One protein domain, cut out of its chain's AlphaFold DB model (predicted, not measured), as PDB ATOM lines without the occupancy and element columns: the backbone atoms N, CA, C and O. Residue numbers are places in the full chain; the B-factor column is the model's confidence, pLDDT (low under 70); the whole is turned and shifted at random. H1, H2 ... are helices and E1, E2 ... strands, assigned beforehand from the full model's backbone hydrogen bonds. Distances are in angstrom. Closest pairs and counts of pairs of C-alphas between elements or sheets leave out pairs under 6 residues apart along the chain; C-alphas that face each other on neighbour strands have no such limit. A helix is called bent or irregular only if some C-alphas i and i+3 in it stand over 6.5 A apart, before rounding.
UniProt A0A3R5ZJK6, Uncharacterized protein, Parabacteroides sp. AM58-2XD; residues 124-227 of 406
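What this domain is: This is residues 124 to 227 of the 406 residues of an uncharacterized protein of Parabacteroides sp. AM58-2XD (UniProt A0A3R5ZJK6). One strongly twisted antiparallel sheet of five strands, with its long hairpin E3 and E4 bent partway, has H2 and H3 over one face. H1 lies beyond the E5 edge, not on the sheet. The printed part has 104 residues, with three named helices and five named strands along the chain as E1 E2 E3 E4 H1 E5 H2 H3; the sheet's order is E1 - E2 - E3 - E4 - E5. The class is mixed, and the whole is compact, with a radius of gyration of the C-alphas of 14.6 A and spans of 42 by 30 by 24 A.

Where its parts are: E1, residues 124 to 126, begins at C-alpha 124 (74.833, 156.505, 79.745). E2 is residues 129 to 134, E3 residues 137 to 147, 29.0 A long, and E4 residues 153 to 164, 30.9 A. H1, residues 167 to 182, 20.8 A, is irregular: C-alphas 172 and 175 are 8.9 A apart. E5 is residues 193 to 198 and H2 residues 200 to 205. H3, residues 209 to 221, 18.1 A, ends at C-alpha 221 (65.957, 185.087, 79.601).

How they stand to each other: E1 to E4 form a meander, each strand the antiparallel neighbour of the one before. N 125 and O 129 (E1, E2) are 3.3 A apart, N 132 and O 139 (E2, E3) 2.9 A, N 142 and O 158 (E3, E4) 2.8 A, and N 161 and O 194 (E4, E5) 2.8 A, within hydrogen-bond range. E3 bends by 59 degrees at residue 143, E4 by 63 degrees at residue 156. H2 and H3 are on the same face, at heights over the sheet of 9.8 A and 10.0 A. H1 and H3 are close but not clearly touching; their closest C-alphas, of Leu 181 and Val 218, are 6.7 A apart. Every O i to N i+4 pair is within hydrogen-bond range in H3, 8 of 12 in H1 and 1 of 2 in H2.

The domain as a whole: The two farthest C-alphas, of Arg 152 and Glu 168, are 43.1 A apart. The printed part has no cut and no long link. Its mean pLDDT is 80.5; residues 167 to 175 are among those under 70.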
ATOM      1  N   GLN A 124      74.284 157.011  80.998       81.56
ATOM      2  CA  GLN A 124      74.833 156.505  79.745       81.56
ATOM      3  C   GLN A 124      73.694 156.019  78.847       81.56
ATOM      4  O   GLN A 124      73.080 154.996  79.144       81.56
ATOM      5  N   THR A 125      73.453 156.710  77.732       74.56
ATOM      6  CA  THR A 125      72.370 156.375  76.786       74.56
ATOM      7  C   THR A 125      72.843 155.682  75.511       74.56
ATOM      8  O   THR A 125      72.042 155.076  74.807       74.56
ATOM      9  N   GLY A 126      74.153 155.672  75.250       69.50
ATOM     10  CA  GLY A 126      74.745 154.979  74.106       69.50
ATOM     11  C   GLY A 126      76.213 154.615  74.321       69.50
ATOM     12  O   GLY A 126      76.736 154.652  75.439       69.50
ATOM     13  N   ARG A 127      76.909 154.253  73.234       69.62
ATOM     14  CA  ARG A 127      78.313 153.797  73.279       69.62
ATOM     15  C   ARG A 127      79.247 154.902  73.768       69.62
ATOM     16  O   ARG A 127      79.972 154.758  74.744       69.62
ATOM     17  N   LEU A 128      79.218 156.039  73.098       80.25
ATOM     18  CA  LEU A 128      80.002 157.214  73.461       80.25
ATOM     19  C   LEU A 128      79.056 158.385  73.671       80.25
ATOM     20  O   LEU A 128      79.311 159.454  73.147       80.25
ATOM     21  N   GLN A 129      77.952 158.140  74.381       87.19
ATOM     22  CA  GLN A 129      76.897 159.115  74.642       87.19
ATOM     23  C   GLN A 129      76.588 159.131  76.138       87.19
ATOM     24  O   GLN A 129      76.301 158.086  76.731       87.19
ATOM     25  N   LEU A 130      76.684 160.315  76.732       89.50
ATOM     26  CA  LEU A 130      76.321 160.591  78.117       89.50
ATOM     27  C   LEU A 130      75.295 161.713  78.150       89.50
ATOM     28  O   LEU A 130      75.409 162.678  77.401       89.50
ATOM     29  N   GLU A 131      74.330 161.604  79.048       91.88
ATOM     30  CA  GLU A 131      73.273 162.582  79.248       91.88
ATOM     31  C   GLU A 131      73.281 163.109  80.674       91.88
ATOM     32  O   GLU A 131      73.361 162.346  81.638       91.88
ATOM     33  N   CYS A 132      73.175 164.426  80.790       91.44
ATOM     34  CA  CYS A 132      73.071 165.147  82.048       91.44
ATOM     35  C   CYS A 132      71.868 166.091  81.981       91.44
ATOM     36  O   CYS A 132      71.452 166.498  80.895       91.44
ATOM     37  N   ARG A 133      71.298 166.451  83.132       90.25
ATOM     38  CA  ARG A 133      70.179 167.398  83.200       90.25
ATOM     39  C   ARG A 133      70.529 168.591  84.069       90.25
ATOM     40  O   ARG A 133      71.116 168.420  85.141       90.25
ATOM     41  N   LYS A 134      70.134 169.773  83.605       91.56
ATOM     42  CA  LYS A 134      70.201 171.016  84.370       91.56
ATOM     43  C   LYS A 134      69.021 171.910  84.015       91.56
ATOM     44  O   LYS A 134      68.791 172.147  82.835       91.56
ATOM     45  N   ASP A 135      68.275 172.385  85.008       86.38
ATOM     46  CA  ASP A 135      67.153 173.317  84.833       86.38
ATOM     47  C   ASP A 135      66.143 172.861  83.757       86.38
ATOM     48  O   ASP A 135      65.694 173.642  82.923       86.38
ATOM     49  N   HIS A 136      65.799 171.567  83.769       84.50
ATOM     50  CA  HIS A 136      64.946 170.876  82.781       84.50
ATOM     51  C   HIS A 136      65.533 170.708  81.367       84.50
ATOM     52  O   HIS A 136      64.937 169.997  80.559       84.50
ATOM     53  N   PHE A 137      66.708 171.266  81.072       88.62
ATOM     54  CA  PHE A 137      67.413 171.044  79.810       88.62
ATOM     55  C   PHE A 137      68.230 169.752  79.838       88.62
ATOM     56  O   PHE A 137      68.864 169.404  80.841       88.62
ATOM     57  N   LEU A 138      68.213 169.039  78.712       89.38
ATOM     58  CA  LEU A 138      68.988 167.823  78.496       89.38
ATOM     59  C   LEU A 138      70.293 168.168  77.781       89.38
ATOM     60  O   LEU A 138      70.276 168.657  76.658       89.38
ATOM     61  N   PHE A 139      71.418 167.862  78.410       91.94
ATOM     62  CA  PHE A 139      72.740 167.989  77.813       91.94
ATOM     63  C   PHE A 139      73.198 166.602  77.383       91.94
ATOM     64  O   PHE A 139      73.373 165.731  78.237       91.94
ATOM     65  N   ARG A 140      73.425 166.386  76.086       92.44
ATOM     66  CA  ARG A 140      74.042 165.152  75.587       92.44
ATOM     67  C   ARG A 140      75.471 165.427  75.165       92.44
ATOM     68  O   ARG A 140      75.736 166.286  74.339       92.44
ATOM     69  N   THR A 141      76.401 164.673  75.733       91.06
ATOM     70  CA  THR A 141      77.797 164.654  75.303       91.06
ATOM     71  C   THR A 141      78.042 163.415  74.466       91.06
ATOM     72  O   THR A 141      77.810 162.304  74.947       91.06
ATOM     73  N   GLU A 142      78.526 163.586  73.240       90.94
ATOM     74  CA  GLU A 142      78.792 162.477  72.335       90.94
ATOM     75  C   GLU A 142      80.075 162.599  71.514       90.94
ATOM     76  O   GLU A 142      80.597 163.689  71.300       90.94
ATOM     77  N   VAL A 143      80.609 161.463  71.059       86.75
ATOM     78  CA  VAL A 143      81.777 161.431  70.167       86.75
ATOM     79  C   VAL A 143      81.320 161.205  68.733       86.75
ATOM     80  O   VAL A 143      80.857 160.114  68.399       86.75
ATOM     81  N   LEU A 144      81.529 162.201  67.874       83.19
ATOM     82  CA  LEU A 144      81.194 162.133  66.452       83.19
ATOM     83  C   LEU A 144      82.460 162.149  65.595       83.19
ATOM     84  O   LEU A 144      83.473 162.757  65.951       83.19
ATOM     85  N   GLN A 145      82.410 161.459  64.455       80.12
ATOM     86  CA  GLN A 145      83.427 161.599  63.418       80.12
ATOM     87  C   GLN A 145      82.989 162.672  62.435       80.12
ATOM     88  O   GLN A 145      81.898 162.596  61.879       80.12
ATOM     89  N   GLN A 146      83.863 163.641  62.198       75.56
ATOM     90  CA  GLN A 146      83.645 164.682  61.212       75.56
ATOM     91  C   GLN A 146      84.785 164.672  60.202       75.56
ATOM     92  O   GLN A 146      85.962 164.564  60.560       75.56
ATOM     93  N   MET A 147      84.434 164.782  58.925       73.75
ATOM     94  CA  MET A 147      85.408 164.925  57.856       73.75
ATOM     95  C   MET A 147      85.930 166.358  57.875       73.75
ATOM     96  O   MET A 147      85.170 167.320  57.780       73.75
ATOM     97  N   ASN A 148      87.236 166.517  58.053       75.62
ATOM     98  CA  ASN A 148      87.846 167.836  58.033       75.62
ATOM     99  C   ASN A 148      87.961 168.367  56.586       75.62
ATOM    100  O   ASN A 148      87.887 167.584  55.635       75.62
ATOM    101  N   PRO A 149      88.242 169.669  56.385       71.06
ATOM    102  CA  PRO A 149      88.403 170.256  55.047       71.06
ATOM    103  C   PRO A 149      89.528 169.637  54.199       71.06
ATOM    104  O   PRO A 149      89.617 169.887  53.003       71.06
ATOM    105  N   LYS A 150      90.412 168.836  54.810       75.38
ATOM    106  CA  LYS A 150      91.496 168.095  54.144       75.38
ATOM    107  C   LYS A 150      91.110 166.641  53.833       75.38
ATOM    108  O   LYS A 150      91.986 165.836  53.526       75.38
ATOM    109  N   GLY A 151      89.833 166.288  53.977       73.94
ATOM    110  CA  GLY A 151      89.287 164.963  53.694       73.94
ATOM    111  C   GLY A 151      89.656 163.867  54.696       73.94
ATOM    112  O   GLY A 151      89.545 162.689  54.373       73.94
ATOM    113  N   ARG A 152      90.118 164.211  55.905       74.69
ATOM    114  CA  ARG A 152      90.424 163.234  56.966       74.69
ATOM    115  C   ARG A 152      89.311 163.197  58.004       74.69
ATOM    116  O   ARG A 152      88.915 164.247  58.504       74.69
ATOM    117  N   ASN A 153      88.901 161.996  58.403       73.19
ATOM    118  CA  ASN A 153      87.982 161.809  59.523       73.19
ATOM    119  C   ASN A 153      88.688 162.100  60.848       73.19
ATOM    120  O   ASN A 153      89.699 161.483  61.189       73.19
ATOM    121  N   VAL A 154      88.140 163.050  61.597       78.62
ATOM    122  CA  VAL A 154      88.598 163.433  62.929       78.62
ATOM    123  C   VAL A 154      87.475 163.141  63.914       78.62
ATOM    124  O   VAL A 154      86.323 163.487  63.676       78.62
ATOM    125  N   SER A 155      87.803 162.487  65.025       81.44
ATOM    126  CA  SER A 155      86.856 162.286  66.122       81.44
ATOM    127  C   SER A 155      86.859 163.507  67.041       81.44
ATOM    128  O   SER A 155      87.918 163.889  67.546       81.44
ATOM    129  N   LEU A 156      85.685 164.086  67.268       87.00
ATOM    130  CA  LEU A 156      85.458 165.230  68.148       87.00
ATOM    131  C   LEU A 156      84.441 164.859  69.231       87.00
ATOM    132  O   LEU A 156      83.615 163.969  69.031       87.00
ATOM    133  N   ILE A 157      84.521 165.537  70.374       88.50
ATOM    134  CA  ILE A 157      83.489 165.492  71.410       88.50
ATOM    135  C   ILE A 157      82.549 166.668  71.176       88.50
ATOM    136  O   ILE A 157      83.007 167.804  71.068       88.50
ATOM    137  N   PHE A 158      81.257 166.383  71.127       90.06
ATOM    138  CA  PHE A 158      80.181 167.354  71.040       90.06
ATOM    139  C   PHE A 158      79.388 167.361  72.336       90.06
ATOM    140  O   PHE A 158      79.110 166.302  72.888       90.06
ATOM    141  N   ILE A 159      79.013 168.545  72.802       91.31
ATOM    142  CA  ILE A 159      77.965 168.735  73.802       91.31
ATOM    143  C   ILE A 159      76.802 169.407  73.086       91.31
ATOM    144  O   ILE A 159      77.005 170.465  72.501       91.31
ATOM    145  N   SER A 160      75.617 168.812  73.118       90.88
ATOM    146  CA  SER A 160      74.403 169.350  72.511       90.88
ATOM    147  C   SER A 160      73.300 169.548  73.542       90.88
ATOM    148  O   SER A 160      73.140 168.755  74.474       90.88
ATOM    149  N   VAL A 161      72.538 170.623  73.356       90.81
ATOM    150  CA  VAL A 161      71.365 170.972  74.155       90.81
ATOM    151  C   VAL A 161      70.241 171.342  73.194       90.81
ATOM    152  O   VAL A 161      70.322 172.401  72.567       90.81
ATOM    153  N   PRO A 162      69.214 170.494  73.034       88.19
ATOM    154  CA  PRO A 162      68.071 170.830  72.207       88.19
ATOM    155  C   PRO A 162      67.173 171.831  72.934       88.19
ATOM    156  O   PRO A 162      66.927 171.731  74.144       88.19
ATOM    157  N   PHE A 163      66.633 172.777  72.185       86.31
ATOM    158  CA  PHE A 163      65.635 173.705  72.687       86.31
ATOM    159  C   PHE A 163      64.694 174.118  71.567       86.31
ATOM    160  O   PHE A 163      65.010 173.983  70.393       86.31
ATOM    161  N   TYR A 164      63.546 174.670  71.934       81.00
ATOM    162  CA  TYR A 164      62.684 175.347  70.976       81.00
ATOM    163  C   TYR A 164      62.304 176.736  71.477       81.00
ATOM    164  O   TYR A 164      62.205 176.994  72.685       81.00
ATOM    165  N   VAL A 165      62.084 177.633  70.520       77.88
ATOM    166  CA  VAL A 165      61.505 178.953  70.757       77.88
ATOM    167  C   VAL A 165      59.984 178.806  70.655       77.88
ATOM    168  O   VAL A 165      59.491 178.269  69.666       77.88
ATOM    169  N   PRO A 166      59.196 179.237  71.653       73.62
ATOM    170  CA  PRO A 166      57.747 179.299  71.498       73.62
ATOM    171  C   PRO A 166      57.360 180.169  70.290       73.62
ATOM    172  O   PRO A 166      57.880 181.275  70.142       73.62
ATOM    173  N   VAL A 167      56.404 179.709  69.475       68.12
ATOM    174  CA  VAL A 167      55.943 180.379  68.234       68.12
ATOM    175  C   VAL A 167      55.564 181.852  68.460       68.12
ATOM    176  O   VAL A 167      55.744 182.710  67.596       68.12
ATOM    177  N   GLU A 168      55.058 182.167  69.653       68.06
ATOM    178  CA  GLU A 168      54.674 183.519  70.077       68.06
ATOM    179  C   GLU A 168      55.870 184.495  70.099       68.06
ATOM    180  O   GLU A 168      55.694 185.689  69.872       68.06
ATOM    181  N   ILE A 169      57.079 183.989  70.366       67.62
ATOM    182  CA  ILE A 169      58.328 184.753  70.507       67.62
ATOM    183  C   ILE A 169      59.131 184.734  69.200       67.62
ATOM    184  O   ILE A 169      59.709 185.752  68.814       67.62
ATOM    185  N   GLU A 170      59.143 183.592  68.505       64.44
ATOM    186  CA  GLU A 170      59.897 183.382  67.263       64.44
ATOM    187  C   GLU A 170      59.534 184.412  66.185       64.44
ATOM    188  O   GLU A 170      60.418 185.032  65.598       64.44
ATOM    189  N   ASN A 171      58.235 184.687  66.019       62.00
ATOM    190  CA  ASN A 171      57.715 185.644  65.039       62.00
ATOM    191  C   ASN A 171      58.148 187.104  65.275       62.00
ATOM    192  O   ASN A 171      57.897 187.953  64.421       62.00
ATOM    193  N   VAL A 172      58.744 187.417  66.430       61.19
ATOM    194  CA  VAL A 172      59.082 188.795  66.811       61.19
ATOM    195  C   VAL A 172      60.591 189.003  66.970       61.19
ATOM    196  O   VAL A 172      61.074 190.076  66.622       61.19
ATOM    197  N   TYR A 173      61.342 188.008  67.464       64.06
ATOM    198  CA  TYR A 173      62.741 188.206  67.884       64.06
ATOM    199  C   TYR A 173      63.711 187.059  67.536       64.06
ATOM    200  O   TYR A 173      64.827 187.054  68.055       64.06
ATOM    201  N   GLY A 174      63.327 186.083  66.702       65.81
ATOM    202  CA  GLY A 174      64.118 184.860  66.470       65.81
ATOM    203  C   GLY A 174      65.609 185.097  66.166       65.81
ATOM    204  O   GLY A 174      66.476 184.571  66.868       65.81
ATOM    205  N   ASP A 175      65.915 185.954  65.189       68.12
ATOM    206  CA  ASP A 175      67.299 186.220  64.764       68.12
ATOM    207  C   ASP A 175      68.116 187.006  65.807       68.12
ATOM    208  O   ASP A 175      69.295 186.713  66.035       68.12
ATOM    209  N   ASP A 176      67.484 187.959  66.502       71.19
ATOM    210  CA  ASP A 176      68.122 188.769  67.548       71.19
ATOM    211  C   ASP A 176      68.507 187.917  68.768       71.19
ATOM    212  O   ASP A 176      69.557 188.127  69.385       71.19
ATOM    213  N   ILE A 177      67.683 186.916  69.094       68.94
ATOM    214  CA  ILE A 177      67.934 185.952  70.171       68.94
ATOM    215  C   ILE A 177      69.181 185.119  69.857       68.94
ATOM    216  O   ILE A 177      70.083 185.007  70.695       68.94
ATOM    217  N   ILE A 178      69.265 184.576  68.640       67.62
ATOM    218  CA  ILE A 178      70.395 183.751  68.194       67.62
ATOM    219  C   ILE A 178      71.685 184.583  68.148       67.62
ATOM    220  O   ILE A 178      72.733 184.123  68.612       67.62
ATOM    221  N   ALA A 179      71.626 185.817  67.636       71.44
ATOM    222  CA  ALA A 179      72.775 186.722  67.605       71.44
ATOM    223  C   ALA A 179      73.276 187.073  69.018       71.44
ATOM    224  O   ALA A 179      74.485 187.060  69.269       71.44
ATOM    225  N   TYR A 180      72.362 187.325  69.961       71.19
ATOM    226  CA  TYR A 180      72.713 187.607  71.352       71.19
ATOM    227  C   TYR A 180      73.361 186.400  72.043       71.19
ATOM    228  O   TYR A 180      74.375 186.558  72.728       71.19
ATOM    229  N   LEU A 181      72.813 185.194  71.850       66.88
ATOM    230  CA  LEU A 181      73.364 183.953  72.406       66.88
ATOM    231  C   LEU A 181      74.799 183.698  71.915       66.88
ATOM    232  O   LEU A 181      75.683 183.432  72.731       66.88
ATOM    233  N   LYS A 182      75.057 183.861  70.608       69.75
ATOM    234  CA  LYS A 182      76.395 183.683  70.003       69.75
ATOM    235  C   LYS A 182      77.455 184.629  70.577       69.75
ATOM    236  O   LYS A 182      78.631 184.290  70.593       69.75
ATOM    237  N   GLY A 183      77.060 185.811  71.052       69.38
ATOM    238  CA  GLY A 183      77.975 186.773  71.677       69.38
ATOM    239  C   GLY A 183      78.275 186.509  73.157       69.38
ATOM    240  O   GLY A 183      79.089 187.225  73.742       69.38
ATOM    241  N   LYS A 184      77.591 185.545  73.788       70.25
ATOM    242  CA  LYS A 184      77.615 185.318  75.242       70.25
ATOM    243  C   LYS A 184      77.969 183.896  75.659       70.25
ATOM    244  O   LYS A 184      78.097 183.671  76.849       70.25
ATOM    245  N   SER A 185      78.091 182.955  74.731       67.88
ATOM    246  CA  SER A 185      78.383 181.557  75.038       67.88
ATOM    247  C   SER A 185      79.365 180.992  74.017       67.88
ATOM    248  O   SER A 185      79.336 181.385  72.852       67.88
ATOM    249  N   LEU A 186      80.218 180.052  74.434       77.75
ATOM    250  CA  LEU A 186      81.091 179.311  73.515       77.75
ATOM    251  C   LEU A 186      80.320 178.358  72.581       77.75
ATOM    252  O   LEU A 186      80.896 177.850  71.618       77.75
ATOM    253  N   PHE A 187      79.041 178.091  72.860       80.19
ATOM    254  CA  PHE A 187      78.209 177.213  72.044       80.19
ATOM    255  C   PHE A 187      77.873 177.850  70.690       80.19
ATOM    256  O   PHE A 187      77.490 179.017  70.588       80.19
ATOM    257  N   VAL A 188      77.958 177.044  69.638       80.56
ATOM    258  CA  VAL A 188      77.370 177.346  68.337       80.56
ATOM    259  C   VAL A 188      75.863 177.155  68.456       80.56
ATOM    260  O   VAL A 188      75.387 176.089  68.837       80.56
ATOM    261  N   ILE A 189      75.116 178.214  68.158       79.25
ATOM    262  CA  ILE A 189      73.657 178.228  68.266       79.25
ATOM    263  C   ILE A 189      73.048 178.017  66.885       79.25
ATOM    264  O   ILE A 189      73.255 178.831  65.975       79.25
ATOM    265  N   GLU A 190      72.307 176.925  66.774       74.31
ATOM    266  CA  GLU A 190      71.437 176.539  65.671       74.31
ATOM    267  C   GLU A 190      69.965 176.821  66.056       74.31
ATOM    268  O   GLU A 190      69.692 177.127  67.222       74.31
ATOM    269  N   PRO A 191      69.009 176.787  65.106       70.81
ATOM    270  CA  PRO A 191      67.613 177.163  65.371       70.81
ATOM    271  C   PRO A 191      66.927 176.351  66.484       70.81
ATOM    272  O   PRO A 191      66.099 176.891  67.213       70.81
ATOM    273  N   ASP A 192      67.286 175.077  66.628       75.62
ATOM    274  CA  ASP A 192      66.681 174.104  67.546       75.62
ATOM    275  C   ASP A 192      67.693 173.492  68.536       75.62
ATOM    276  O   ASP A 192      67.371 172.583  69.312       75.62
ATOM    277  N   MET A 193      68.946 173.960  68.521       84.12
ATOM    278  CA  MET A 193      70.015 173.346  69.301       84.12
ATOM    279  C   MET A 193      71.167 174.303  69.603       84.12
ATOM    280  O   MET A 193      71.586 175.102  68.773       84.12
ATOM    281  N   ALA A 194      71.748 174.179  70.793       85.81
ATOM    282  CA  ALA A 194      73.056 174.737  71.111       85.81
ATOM    283  C   ALA A 194      74.073 173.597  71.129       85.81
ATOM    284  O   ALA A 194      73.879 172.616  71.850       85.81
ATOM    285  N   CYS A 195      75.158 173.711  70.364       87.69
ATOM    286  CA  CYS A 195      76.178 172.674  70.278       87.69
ATOM    287  C   CYS A 195      77.598 173.220  70.485       87.69
ATOM    288  O   CYS A 195      77.938 174.334  70.101       87.69
ATOM    289  N   LEU A 196      78.457 172.426  71.115       87.62
ATOM    290  CA  LEU A 196      79.857 172.757  71.353       87.62
ATOM    291  C   LEU A 196      80.723 171.558  70.967       87.62
ATOM    292  O   LEU A 196      80.763 170.559  71.684       87.62
ATOM    293  N   GLY A 197      81.397 171.656  69.821       87.56
ATOM    294  CA  GLY A 197      82.286 170.622  69.286       87.56
ATOM    295  C   GLY A 197      83.761 170.939  69.522       87.56
ATOM    296  O   GLY A 197      84.216 172.045  69.236       87.56
ATOM    297  N   MET A 198      84.541 169.974  70.016       88.62
ATOM    298  CA  MET A 198      85.970 170.171  70.284       88.62
ATOM    299  C   MET A 198      86.805 168.887  70.251       88.62
ATOM    300  O   MET A 198      86.297 167.766  70.270       88.62
ATOM    301  N   SER A 199      88.131 169.043  70.219       87.25
ATOM    302  CA  SER A 199      89.068 167.919  70.303       87.25
ATOM    303  C   SER A 199      89.135 167.333  71.719       87.25
ATOM    304  O   SER A 199      88.867 168.018  72.708       87.25
ATOM    305  N   PHE A 200      89.585 166.079  71.838       84.88
ATOM    306  CA  PHE A 200      89.785 165.426  73.140       84.88
ATOM    307  C   PHE A 200      90.720 166.204  74.073       84.88
ATOM    308  O   PHE A 200      90.522 166.205  75.284       84.88
ATOM    309  N   GLU A 201      91.751 166.857  73.532       85.06
ATOM    310  CA  GLU A 201      92.701 167.630  74.337       85.06
ATOM    311  C   GLU A 201      92.072 168.890  74.925       85.06
ATOM    312  O   GLU A 201      92.317 169.197  76.094       85.06
ATOM    313  N   MET A 202      91.250 169.593  74.139       85.44
ATOM    314  CA  MET A 202      90.521 170.772  74.606       85.44
ATOM    315  C   MET A 202      89.464 170.380  75.636       85.44
ATOM    316  O   MET A 202      89.430 170.959  76.718       85.44
ATOM    317  N   PHE A 203      88.707 169.313  75.370       87.69
ATOM    318  CA  PHE A 203      87.665 168.828  76.273       87.69
ATOM    319  C   PHE A 203      88.192 168.509  77.682       87.69
ATOM    320  O   PHE A 203      87.557 168.827  78.681       87.69
ATOM    321  N   ARG A 204      89.404 167.951  77.804       85.94
ATOM    322  CA  ARG A 204      90.030 167.661  79.112       85.94
ATOM    323  C   ARG A 204      90.271 168.895  79.976       85.94
ATOM    324  O   ARG A 204      90.284 168.779  81.207       85.94
ATOM    325  N   LYS A 205      90.543 170.026  79.331       87.44
ATOM    326  CA  LYS A 205      90.884 171.306  79.963       87.44
ATOM    327  C   LYS A 205      89.666 172.207  80.142       87.44
ATOM    328  O   LYS A 205      89.798 173.244  80.775       87.44
ATOM    329  N   LEU A 206      88.524 171.810  79.589       83.62
ATOM    330  CA  LEU A 206      87.296 172.575  79.646       83.62
ATOM    331  C   LEU A 206      86.809 172.687  81.096       83.62
ATOM    332  O   LEU A 206      86.711 171.679  81.809       83.62
ATOM    333  N   ASP A 207      86.525 173.916  81.510       82.19
ATOM    334  CA  ASP A 207      85.737 174.226  82.696       82.19
ATOM    335  C   ASP A 207      84.399 174.774  82.210       82.19
ATOM    336  O   ASP A 207      84.339 175.840  81.614       82.19
ATOM    337  N   LEU A 208      83.344 173.985  82.389       77.69
ATOM    338  CA  LEU A 208      82.024 174.257  81.824       77.69
ATOM    339  C   LEU A 208      81.157 175.156  82.709       77.69
ATOM    340  O   LEU A 208      80.042 175.475  82.309       77.69
ATOM    341  N   ARG A 209      81.613 175.515  83.917       84.06
ATOM    342  CA  ARG A 209      80.760 176.177  84.917       84.06
ATOM    343  C   ARG A 209      80.157 177.472  84.396       84.06
ATOM    344  O   ARG A 209      78.940 177.593  84.336       84.06
ATOM    345  N   GLU A 210      81.010 178.401  83.981       82.56
ATOM    346  CA  GLU A 210      80.559 179.709  83.511       82.56
ATOM    347  C   GLU A 210      79.741 179.593  82.218       82.56
ATOM    348  O   GLU A 210      78.676 180.194  82.118       82.56
ATOM    349  N   ASP A 211      80.179 178.770  81.263       82.50
ATOM    350  CA  ASP A 211      79.509 178.630  79.966       82.50
ATOM    351  C   ASP A 211      78.126 177.975  80.056       82.50
ATOM    352  O   ASP A 211      77.200 178.417  79.373       82.50
ATOM    353  N   ILE A 212      77.965 176.931  80.881       87.56
ATOM    354  CA  ILE A 212      76.662 176.283  81.095       87.56
ATOM    355  C   ILE A 212      75.720 177.240  81.820       87.56
ATOM    356  O   ILE A 212      74.580 177.403  81.387       87.56
ATOM    357  N   ASP A 213      76.183 177.902  82.883       88.19
ATOM    358  CA  ASP A 213      75.349 178.838  83.641       88.19
ATOM    359  C   ASP A 213      74.928 180.033  82.778       88.19
ATOM    360  O   ASP A 213      73.768 180.451  82.811       88.19
ATOM    361  N   GLN A 214      75.840 180.557  81.951       84.00
ATOM    362  CA  GLN A 214      75.532 181.604  80.980       84.00
ATOM    363  C   GLN A 214      74.546 181.112  79.923       84.00
ATOM    364  O   GLN A 214      73.554 181.797  79.675       84.00
ATOM    365  N   LEU A 215      74.759 179.930  79.334       86.69
ATOM    366  CA  LEU A 215      73.827 179.355  78.365       86.69
ATOM    367  C   LEU A 215      72.426 179.242  78.976       86.69
ATOM    368  O   LEU A 215      71.479 179.795  78.426       86.69
ATOM    369  N   ILE A 216      72.300 178.629  80.154       88.31
ATOM    370  CA  ILE A 216      71.024 178.463  80.856       88.31
ATOM    371  C   ILE A 216      70.391 179.810  81.200       88.31
ATOM    372  O   ILE A 216      69.184 179.985  81.025       88.31
ATOM    373  N   TYR A 217      71.177 180.781  81.669       86.12
ATOM    374  CA  TYR A 217      70.683 182.127  81.938       86.12
ATOM    375  C   TYR A 217      70.084 182.759  80.681       86.12
ATOM    376  O   TYR A 217      68.982 183.310  80.732       86.12
ATOM    377  N   VAL A 218      70.778 182.668  79.544       79.25
ATOM    378  CA  VAL A 218      70.282 183.237  78.292       79.25
ATOM    379  C   VAL A 218      69.062 182.460  77.778       79.25
ATOM    380  O   VAL A 218      68.085 183.086  77.366       79.25
ATOM    381  N   MET A 219      69.048 181.130  77.901       85.19
ATOM    382  CA  MET A 219      67.882 180.300  77.577       85.19
ATOM    383  C   MET A 219      66.653 180.709  78.399       85.19
ATOM    384  O   MET A 219      65.587 180.951  77.836       85.19
ATOM    385  N   LYS A 220      66.807 180.883  79.718       86.25
ATOM    386  CA  LYS A 220      65.743 181.365  80.613       86.25
ATOM    387  C   LYS A 220      65.301 182.786  80.259       86.25
ATOM    388  O   LYS A 220      64.102 183.053  80.206       86.25
ATOM    389  N   ARG A 221      66.243 183.691  79.974       82.50
ATOM    390  CA  ARG A 221      65.957 185.087  79.601       82.50
ATOM    391  C   ARG A 221      65.076 185.185  78.357       82.50
ATOM    392  O   ARG A 221      64.190 186.034  78.318       82.50
ATOM    393  N   PHE A 222      65.305 184.326  77.368       78.06
ATOM    394  CA  PHE A 222      64.505 184.280  76.141       78.06
ATOM    395  C   PHE A 222      63.340 183.290  76.201       78.06
ATOM    396  O   PHE A 222      62.680 183.063  75.192       78.06
ATOM    397  N   SER A 223      63.046 182.736  77.383       81.81
ATOM    398  CA  SER A 223      61.962 181.766  77.584       81.81
ATOM    399  C   SER A 223      62.047 180.554  76.645       81.81
ATOM    400  O   SER A 223      61.020 180.008  76.237       81.81
ATOM    401  N   LEU A 224      63.274 180.135  76.309       84.50
ATOM    402  CA  LEU A 224      63.521 178.911  75.553       84.50
ATOM    403  C   LEU A 224      63.067 177.713  76.379       84.50
ATOM    404  O   LEU A 224      63.194 177.699  77.607       84.50
ATOM    405  N   ARG A 225      62.524 176.708  75.700       84.81
ATOM    406  CA  ARG A 225      61.980 175.511  76.342       84.81
ATOM    407  C   ARG A 225      62.774 174.274  75.940       84.81
ATOM    408  O   ARG A 225      63.332 174.255  74.844       84.81
ATOM    409  N   PRO A 226      62.862 173.258  76.815       83.31
ATOM    410  CA  PRO A 226      63.633 172.057  76.530       83.31
ATOM    411  C   PRO A 226      63.030 171.298  75.345       83.31
ATOM    412  O   PRO A 226      61.827 171.041  75.317       83.31
ATOM    413  N   GLY A 227      63.873 170.961  74.370       83.88
ATOM    414  CA  GLY A 227      63.504 170.138  73.218       83.88
ATOM    415  C   GLY A 227      63.967 168.689  73.372       83.88
ATOM    416  O   GLY A 227      64.465 168.275  74.423       83.88
TER     417      GLY A 227